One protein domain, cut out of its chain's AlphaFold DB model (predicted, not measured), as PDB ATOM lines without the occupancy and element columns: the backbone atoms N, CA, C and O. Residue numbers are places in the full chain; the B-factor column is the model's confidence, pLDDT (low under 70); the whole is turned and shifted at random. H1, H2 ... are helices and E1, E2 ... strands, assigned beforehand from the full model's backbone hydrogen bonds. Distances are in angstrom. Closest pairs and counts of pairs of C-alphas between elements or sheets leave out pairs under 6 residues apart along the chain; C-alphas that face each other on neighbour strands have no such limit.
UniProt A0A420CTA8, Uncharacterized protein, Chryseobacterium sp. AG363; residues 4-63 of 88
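AT A GLANCE: This is residues 4 to 63 of the 88 residues of an uncharacterized protein of Chryseobacterium sp. AG363 (UniProt A0A420CTA8). Two helices, H1 and H2, meet end to end in a wide corner, and a small hairpin, E1 and E2, sits inside it near residues 15 to 23 of H1. Residues 4 to 14 of H1 stick out as a free arm. The 60 printed residues run H1, H2, E1, E2, with an antiparallel sheet, mostly helix; the whole is loose, radius of gyration of the C-alphas 14.1 A, spanning 48 by 23 by 17 A.

IN THESE COORDINATES: H1, residues 4 to 25, begins at C-alpha 4 (54.600, -36.564, -21.443) and measures 31.6 A. H2, residues 27 to 38, measures 16.4 A. E1 is residues 49 to 52; E2, residues 56 to 59, ends at C-alpha 59 (34.328, -27.252, 1.868).

HOW THE PARTS SIT: H1 and H2 are close but not clearly touching, C-alphas 23 and 30 closest at 7.9 A, at a steep tilt of 68 degrees, only just short of about perpendicular. The closest C-alphas of H1 and E1, 19 and 51, are 5.0 A apart. In the hairpin, N 50 and O 58 are 2.9 A apart, within hydrogen-bond range. H2 and E2 are apart. Every O i to N i+4 pair in H1 and H2 is within hydrogen-bond range.

THE WHOLE: C-alphas 4 and 39, the farthest apart, are 48.4 A apart. The printed part has no cut and no long link; no printed residue is under pLDDT 70.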
ATOM      1  N   MET A   4      56.006 -36.758 -21.795       70.44
ATOM      2  CA  MET A   4      54.600 -36.564 -21.443       70.44
ATOM      3  C   MET A   4      54.244 -37.033 -20.017       70.44
ATOM      4  O   MET A   4      53.332 -36.464 -19.413       70.44
ATOM      5  N   SER A   5      54.943 -38.034 -19.456       81.69
ATOM      6  CA  SER A   5      54.776 -38.419 -18.043       81.69
ATOM      7  C   SER A   5      55.302 -37.330 -17.117       81.69
ATOM      8  O   SER A   5      54.615 -36.937 -16.176       81.69
ATOM      9  N   ASP A   6      56.464 -36.776 -17.449       87.44
ATOM     10  CA  ASP A   6      57.165 -35.815 -16.600       87.44
ATOM     11  C   ASP A   6      56.428 -34.468 -16.576       87.44
ATOM     12  O   ASP A   6      56.282 -33.845 -15.523       87.44
ATOM     13  N   PHE A   7      55.873 -34.039 -17.717       90.88
ATOM     14  CA  PHE A   7      55.009 -32.858 -17.782       90.88
ATOM     15  C   PHE A   7      53.773 -32.999 -16.884       90.88
ATOM     16  O   PHE A   7      53.460 -32.094 -16.106       90.88
ATOM     17  N   ARG A   8      53.082 -34.143 -16.956       92.81
ATOM     18  CA  ARG A   8      51.880 -34.398 -16.156       92.81
ATOM     19  C   ARG A   8      52.187 -34.378 -14.660       92.81
ATOM     20  O   ARG A   8      51.436 -33.775 -13.898       92.81
ATOM     21  N   GLU A   9      53.271 -35.020 -14.241       94.00
ATOM     22  CA  GLU A   9      53.678 -35.034 -12.833       94.00
ATOM     23  C   GLU A   9      54.024 -33.637 -12.319       94.00
ATOM     24  O   GLU A   9      53.599 -33.251 -11.229       94.00
ATOM     25  N   ASN A  10      54.757 -32.854 -13.111       94.19
ATOM     26  CA  ASN A  10      55.103 -31.482 -12.751       94.19
ATOM     27  C   ASN A  10      53.862 -30.595 -12.622       94.19
ATOM     28  O   ASN A  10      53.781 -29.793 -11.691       94.19
ATOM     29  N   TYR A  11      52.886 -30.777 -13.513       93.69
ATOM     30  CA  TYR A  11      51.611 -30.072 -13.449       93.69
ATOM     31  C   TYR A  11      50.825 -30.425 -12.178       93.69
ATOM     32  O   TYR A  11      50.383 -29.527 -11.466       93.69
ATOM     33  N   ILE A  12      50.724 -31.710 -11.822       94.00
ATOM     34  CA  ILE A  12      50.051 -32.143 -10.583       94.00
ATOM     35  C   ILE A  12      50.731 -31.532  -9.349       94.00
ATOM     36  O   ILE A  12      50.062 -30.915  -8.526       94.00
ATOM     37  N   LYS A  13      52.066 -31.594  -9.268       95.81
ATOM     38  CA  LYS A  13      52.833 -30.981  -8.166       95.81
ATOM     39  C   LYS A  13      52.668 -29.466  -8.092       95.81
ATOM     40  O   LYS A  13      52.872 -28.865  -7.037       95.81
ATOM     41  N   GLN A  14      52.425 -28.804  -9.220       95.62
ATOM     42  CA  GLN A  14      52.123 -27.377  -9.226       95.62
ATOM     43  C   GLN A  14      50.742 -27.122  -8.615       95.62
ATOM     44  O   GLN A  14      50.637 -26.275  -7.733       95.62
ATOM     45  N   LEU A  15      49.724 -27.886  -9.020       94.94
ATOM     46  CA  LEU A  15      48.373 -27.774  -8.464       94.94
ATOM     47  C   LEU A  15      48.344 -28.023  -6.951       94.94
ATOM     48  O   LEU A  15      47.684 -27.284  -6.226       94.94
ATOM     49  N   GLU A  16      49.093 -29.015  -6.464       95.31
ATOM     50  CA  GLU A  16      49.217 -29.305  -5.029       95.31
ATOM     51  C   GLU A  16      49.827 -28.123  -4.263       95.31
ATOM     52  O   GLU A  16      49.257 -27.662  -3.276       95.31
ATOM     53  N   ARG A  17      50.936 -27.558  -4.762       96.50
ATOM     54  CA  ARG A  17      51.583 -26.386  -4.146       96.50
ATOM     55  C   ARG A  17      50.690 -25.150  -4.151       96.50
ATOM     56  O   ARG A  17      50.689 -24.383  -3.190       96.50
ATOM     57  N   GLU A  18      49.953 -24.931  -5.234       95.69
ATOM     58  CA  GLU A  18      48.983 -23.840  -5.318       95.69
ATOM     59  C   GLU A  18      47.847 -24.029  -4.311       95.69
ATOM     60  O   GLU A  18      47.482 -23.069  -3.631       95.69
ATOM     61  N   ALA A  19      47.337 -25.253  -4.166       95.38
ATOM     62  CA  ALA A  19      46.298 -25.569  -3.198       95.38
ATOM     63  C   ALA A  19      46.765 -25.353  -1.755       95.38
ATOM     64  O   ALA A  19      46.085 -24.669  -0.991       95.38
ATOM     65  N   GLU A  20      47.945 -25.860  -1.395       96.31
ATOM     66  CA  GLU A  20      48.542 -25.645  -0.073       96.31
ATOM     67  C   GLU A  20      48.708 -24.158   0.237       96.31
ATOM     68  O   GLU A  20      48.331 -23.692   1.315       96.31
ATOM     69  N   LYS A  21      49.233 -23.392  -0.726       97.56
ATOM     70  CA  LYS A  21      49.403 -21.950  -0.574       97.56
ATOM     71  C   LYS A  21      48.058 -21.248  -0.389       97.56
ATOM     72  O   LYS A  21      47.923 -20.459   0.537       97.56
ATOM     73  N   ALA A  22      47.062 -21.548  -1.222       97.12
ATOM     74  CA  ALA A  22      45.747 -20.920  -1.142       97.12
ATOM     75  C   ALA A  22      45.051 -21.200   0.198       97.12
ATOM     76  O   ALA A  22      44.481 -20.288   0.796       97.12
ATOM     77  N   LEU A  23      45.124 -22.437   0.698       97.31
ATOM     78  CA  LEU A  23      44.559 -22.802   1.998       97.31
ATOM     79  C   LEU A  23      45.283 -22.090   3.145       97.31
ATOM     80  O   LEU A  23      44.631 -21.571   4.047       97.31
ATOM     81  N   LYS A  24      46.617 -22.004   3.087       97.56
ATOM     82  CA  LYS A  24      47.422 -21.305   4.094       97.56
ATOM     83  C   LYS A  24      47.166 -19.798   4.103       97.56
ATOM     84  O   LYS A  24      46.953 -19.217   5.162       97.56
ATOM     85  N   ASP A  25      47.140 -19.170   2.931       97.88
ATOM     86  CA  ASP A  25      46.913 -17.727   2.789       97.88
ATOM     87  C   ASP A  25      45.515 -17.317   3.301       97.88
ATOM     88  O   ASP A  25      45.307 -16.169   3.693       97.88
ATOM     89  N   ASN A  26      44.568 -18.262   3.352       97.50
ATOM     90  CA  ASN A  26      43.197 -18.057   3.825       97.50
ATOM     91  C   ASN A  26      42.889 -18.773   5.152       97.50
ATOM     92  O   ASN A  26      41.720 -18.875   5.532       97.50
ATOM     93  N   GLU A  27      43.906 -19.237   5.888       97.31
ATOM     94  CA  GLU A  27      43.741 -20.032   7.114       97.31
ATOM     95  C   GLU A  27      42.815 -19.346   8.127       97.31
ATOM     96  O   GLU A  27      41.923 -19.976   8.692       97.31
ATOM     97  N   LYS A  28      42.958 -18.028   8.299       97.81
ATOM     98  CA  LYS A  28      42.111 -17.246   9.205       97.81
ATOM     99  C   LYS A  28      40.623 -17.341   8.842       97.81
ATOM    100  O   LYS A  28      39.807 -17.600   9.719       97.81
ATOM    101  N   ILE A  29      40.281 -17.162   7.565       97.06
ATOM    102  CA  ILE A  29      38.890 -17.215   7.079       97.06
ATOM    103  C   ILE A  29      38.332 -18.633   7.234       97.06
ATOM    104  O   ILE A  29      37.187 -18.806   7.645       97.06
ATOM    105  N   ILE A  30      39.150 -19.652   6.951       97.81
ATOM    106  CA  ILE A  30      38.779 -21.060   7.133       97.81
ATOM    107  C   ILE A  30      38.453 -21.337   8.605       97.81
ATOM    108  O   ILE A  30      37.412 -21.917   8.905       97.81
ATOM    109  N   LEU A  31      39.302 -20.891   9.534       97.62
ATOM    110  CA  LEU A  31      39.084 -21.074  10.970       97.62
ATOM    111  C   LEU A  31      37.857 -20.306  11.478       97.62
ATOM    112  O   LEU A  31      37.089 -20.844  12.275       97.62
ATOM    113  N   GLU A  32      37.630 -19.081  11.000       97.38
ATOM    114  CA  GLU A  32      36.424 -18.305  11.312       97.38
ATOM    115  C   GLU A  32      35.156 -19.014  10.817       97.38
ATOM    116  O   GLU A  32      34.170 -19.107  11.553       97.38
ATOM    117  N   PHE A  33      35.190 -19.585   9.609       95.75
ATOM    118  CA  PHE A  33      34.080 -20.370   9.078       95.75
ATOM    119  C   PHE A  33      33.853 -21.663   9.869       95.75
ATOM    120  O   PHE A  33      32.707 -21.993  10.166       95.75
ATOM    121  N   ILE A  34      34.916 -22.378  10.255       96.19
ATOM    122  CA  ILE A  34      34.817 -23.559  11.128       96.19
ATOM    123  C   ILE A  34      34.147 -23.177  12.448       96.19
ATOM    124  O   ILE A  34      33.217 -23.851  12.882       96.19
ATOM    125  N   HIS A  35      34.561 -22.074  13.073       96.00
ATOM    126  CA  HIS A  35      33.951 -21.612  14.318       96.00
ATOM    127  C   HIS A  35      32.459 -21.284  14.143       96.00
ATOM    128  O   HIS A  35      31.631 -21.689  14.960       96.00
ATOM    129  N   PHE A  36      32.102 -20.600  13.055       94.44
ATOM    130  CA  PHE A  36      30.709 -20.330  12.701       94.44
ATOM    131  C   PHE A  36      29.892 -21.619  12.506       94.44
ATOM    132  O   PHE A  36      28.792 -21.737  13.044       94.44
ATOM    133  N   ALA A  37      30.441 -22.595  11.783       92.81
ATOM    134  CA  ALA A  37      29.820 -23.891  11.537       92.81
ATOM    135  C   ALA A  37      29.596 -24.685  12.835       92.81
ATOM    136  O   ALA A  37      28.507 -25.224  13.047       92.81
ATOM    137  N   THR A  38      30.565 -24.678  13.753       92.19
ATOM    138  CA  THR A  38      30.437 -25.325  15.066       92.19
ATOM    139  C   THR A  38      29.263 -24.756  15.865       92.19
ATOM    140  O   THR A  38      28.498 -25.516  16.454       92.19
ATOM    141  N   ASN A  39      29.029 -23.440  15.808       90.06
ATOM    142  CA  ASN A  39      27.868 -22.805  16.453       90.06
ATOM    143  C   ASN A  39      26.517 -23.244  15.847       90.06
ATOM    144  O   ASN A  39      25.466 -23.033  16.451       90.06
ATOM    145  N   LYS A  40      26.536 -23.864  14.662       86.88
ATOM    146  CA  LYS A  40      25.388 -24.462  13.967       86.88
ATOM    147  C   LYS A  40      25.371 -25.997  14.057       86.88
ATOM    148  O   LYS A  40      24.658 -26.645  13.297       86.88
ATOM    149  N   ASN A  41      26.126 -26.586  14.992       88.06
ATOM    150  CA  ASN A  41      26.286 -28.039  15.162       88.06
ATOM    151  C   ASN A  41      26.846 -28.746  13.912       88.06
ATOM    152  O   ASN A  41      26.524 -29.906  13.635       88.06
ATOM    153  N   LEU A  42      27.674 -28.043  13.137       90.88
ATOM    154  CA  LEU A  42      28.410 -28.605  12.018       90.88
ATOM    155  C   LEU A  42      29.893 -28.692  12.377       90.88
ATOM    156  O   LEU A  42      30.610 -27.695  12.361       90.88
ATOM    157  N   GLU A  43      30.351 -29.902  12.682       91.81
ATOM    158  CA  GLU A  43      31.761 -30.161  12.957       91.81
ATOM    159  C   GLU A  43      32.554 -30.182  11.649       91.81
ATOM    160  O   GLU A  43      32.375 -31.057  10.800       91.81
ATOM    161  N   LEU A  44      33.428 -29.190  11.491       94.12
ATOM    162  CA  LEU A  44      34.364 -29.084  10.383       94.12
ATOM    163  C   LEU A  44      35.787 -28.995  10.913       94.12
ATOM    164  O   LEU A  44      36.055 -28.450  11.981       94.12
ATOM    165  N   THR A  45      36.713 -29.489  10.111       95.31
ATOM    166  CA  THR A  45      38.150 -29.369  10.331       95.31
ATOM    167  C   THR A  45      38.793 -28.780   9.085       95.31
ATOM    168  O   THR A  45      38.192 -28.753   8.011       95.31
ATOM    169  N   THR A  46      40.047 -28.349   9.190       94.31
ATOM    170  CA  THR A  46      40.809 -27.864   8.031       94.31
ATOM    171  C   THR A  46      40.944 -28.919   6.924       94.31
ATOM    172  O   THR A  46      41.060 -28.554   5.760       94.31
ATOM    173  N   GLN A  47      40.840 -30.215   7.247       94.94
ATOM    174  CA  GLN A  47      40.876 -31.309   6.266       94.94
ATOM    175  C   GLN A  47      39.634 -31.367   5.367       94.94
ATOM    176  O   GLN A  47      39.678 -31.969   4.296       94.94
ATOM    177  N   ASN A  48      38.533 -30.734   5.777       96.12
ATOM    178  CA  ASN A  48      37.331 -30.625   4.953       96.12
ATOM    179  C   ASN A  48      37.485 -29.596   3.827       96.12
ATOM    180  O   ASN A  48      36.612 -29.520   2.966       96.12
ATOM    181  N   PHE A  49      38.557 -28.799   3.830       96.75
ATOM    182  CA  PHE A  49      38.769 -27.734   2.860       96.75
ATOM    183  C   PHE A  49      39.746 -28.169   1.780       96.75
ATOM    184  O   PHE A  49      40.809 -28.726   2.051       96.75
ATOM    185  N   LYS A  50      39.390 -27.871   0.535       96.00
ATOM    186  CA  LYS A  50      40.242 -28.089  -0.633       96.00
ATOM    187  C   LYS A  50      40.274 -26.827  -1.467       96.00
ATOM    188  O   LYS A  50      39.403 -25.972  -1.353       96.00
ATOM    189  N   TYR A  51      41.269 -26.729  -2.331       96.56
ATOM    190  CA  TYR A  51      41.344 -25.669  -3.319       96.56
ATOM    191  C   TYR A  51      41.323 -26.269  -4.717       96.56
ATOM    192  O   TYR A  51      42.007 -27.252  -5.000       96.56
ATOM    193  N   THR A  52      40.553 -25.644  -5.598       93.62
ATOM    194  CA  THR A  52      40.616 -25.887  -7.036       93.62
ATOM    195  C   THR A  52      40.770 -24.549  -7.744       93.62
ATOM    196  O   THR A  52      40.193 -23.552  -7.319       93.62
ATOM    197  N   GLN A  53      41.507 -24.513  -8.853       91.31
ATOM    198  CA  GLN A  53      41.700 -23.271  -9.611       91.31
ATOM    199  C   GLN A  53      40.381 -22.682 -10.145       91.31
ATOM    200  O   GLN A  53      40.277 -21.475 -10.323       91.31
ATOM    201  N   ILE A  54      39.381 -23.532 -10.406       92.69
ATOM    202  CA  ILE A  54      38.103 -23.127 -11.008       92.69
ATOM    203  C   ILE A  54      37.138 -22.582  -9.950       92.69
ATOM    204  O   ILE A  54      36.508 -21.553 -10.174       92.69
ATOM    205  N   SER A  55      37.024 -23.260  -8.805       91.38
ATOM    206  CA  SER A  55      36.008 -22.949  -7.787       91.38
ATOM    207  C   SER A  55      36.573 -22.269  -6.538       91.38
ATOM    208  O   SER A  55      35.813 -21.906  -5.645       91.38
ATOM    209  N   GLY A  56      37.895 -22.098  -6.448       95.00
ATOM    210  CA  GLY A  56      38.560 -21.561  -5.265       95.00
ATOM    211  C   GLY A  56      38.561 -22.552  -4.102       95.00
ATOM    212  O   GLY A  56      38.732 -23.759  -4.302       95.00
ATOM    213  N   ILE A  57      38.407 -22.030  -2.882       96.44
ATOM    214  CA  ILE A  57      38.341 -22.835  -1.658       96.44
ATOM    215  C   ILE A  57      36.940 -23.429  -1.527       96.44
ATOM    216  O   ILE A  57      35.949 -22.706  -1.470       96.44
ATOM    217  N   ILE A  58      36.879 -24.750  -1.447       95.31
ATOM    218  CA  ILE A  58      35.657 -25.529  -1.274       95.31
ATOM    219  C   ILE A  58      35.688 -26.231   0.078       95.31
ATOM    220  O   ILE A  58      36.758 -26.591   0.568       95.31
ATOM    221  N   VAL A  59      34.511 -26.454   0.656       95.12
ATOM    222  CA  VAL A  59      34.328 -27.252   1.868       95.12
ATOM    223  C   VAL A  59      33.487 -28.481   1.538       95.12
ATOM    224  O   VAL A  59      32.417 -28.375   0.944       95.12
ATOM    225  N   GLU A  60      33.978 -29.655   1.914       92.38
ATOM    226  CA  GLU A  60      33.275 -30.924   1.758       92.38
ATOM    227  C   GLU A  60      32.646 -31.331   3.086       92.38
ATOM    228  O   GLU A  60      33.335 -31.580   4.082       92.38
ATOM    229  N   SER A  61      31.315 -31.387   3.104       90.75
ATOM    230  CA  SER A  61      30.548 -31.717   4.297       90.75
ATOM    231  C   SER A  61      29.143 -32.214   3.937       90.75
ATOM    232  O   SER A  61      28.522 -31.655   3.028       90.75
ATOM    233  N   PRO A  62      28.623 -33.245   4.629       85.31
ATOM    234  CA  PRO A  62      27.266 -33.725   4.412       85.31
ATOM    235  C   PRO A  62      26.241 -32.706   4.918       85.31
ATOM    236  O   PRO A  62      26.336 -32.205   6.044       85.31
ATOM    237  N   ASP A  63      25.245 -32.426   4.077       81.81
ATOM    238  CA  ASP A  63      24.075 -31.605   4.407       81.81
ATOM    239  C   ASP A  63      24.408 -30.184   4.895       81.81
ATOM    240  O   ASP A  63      23.629 -29.564   5.621       81.81
TER     241      ASP A  63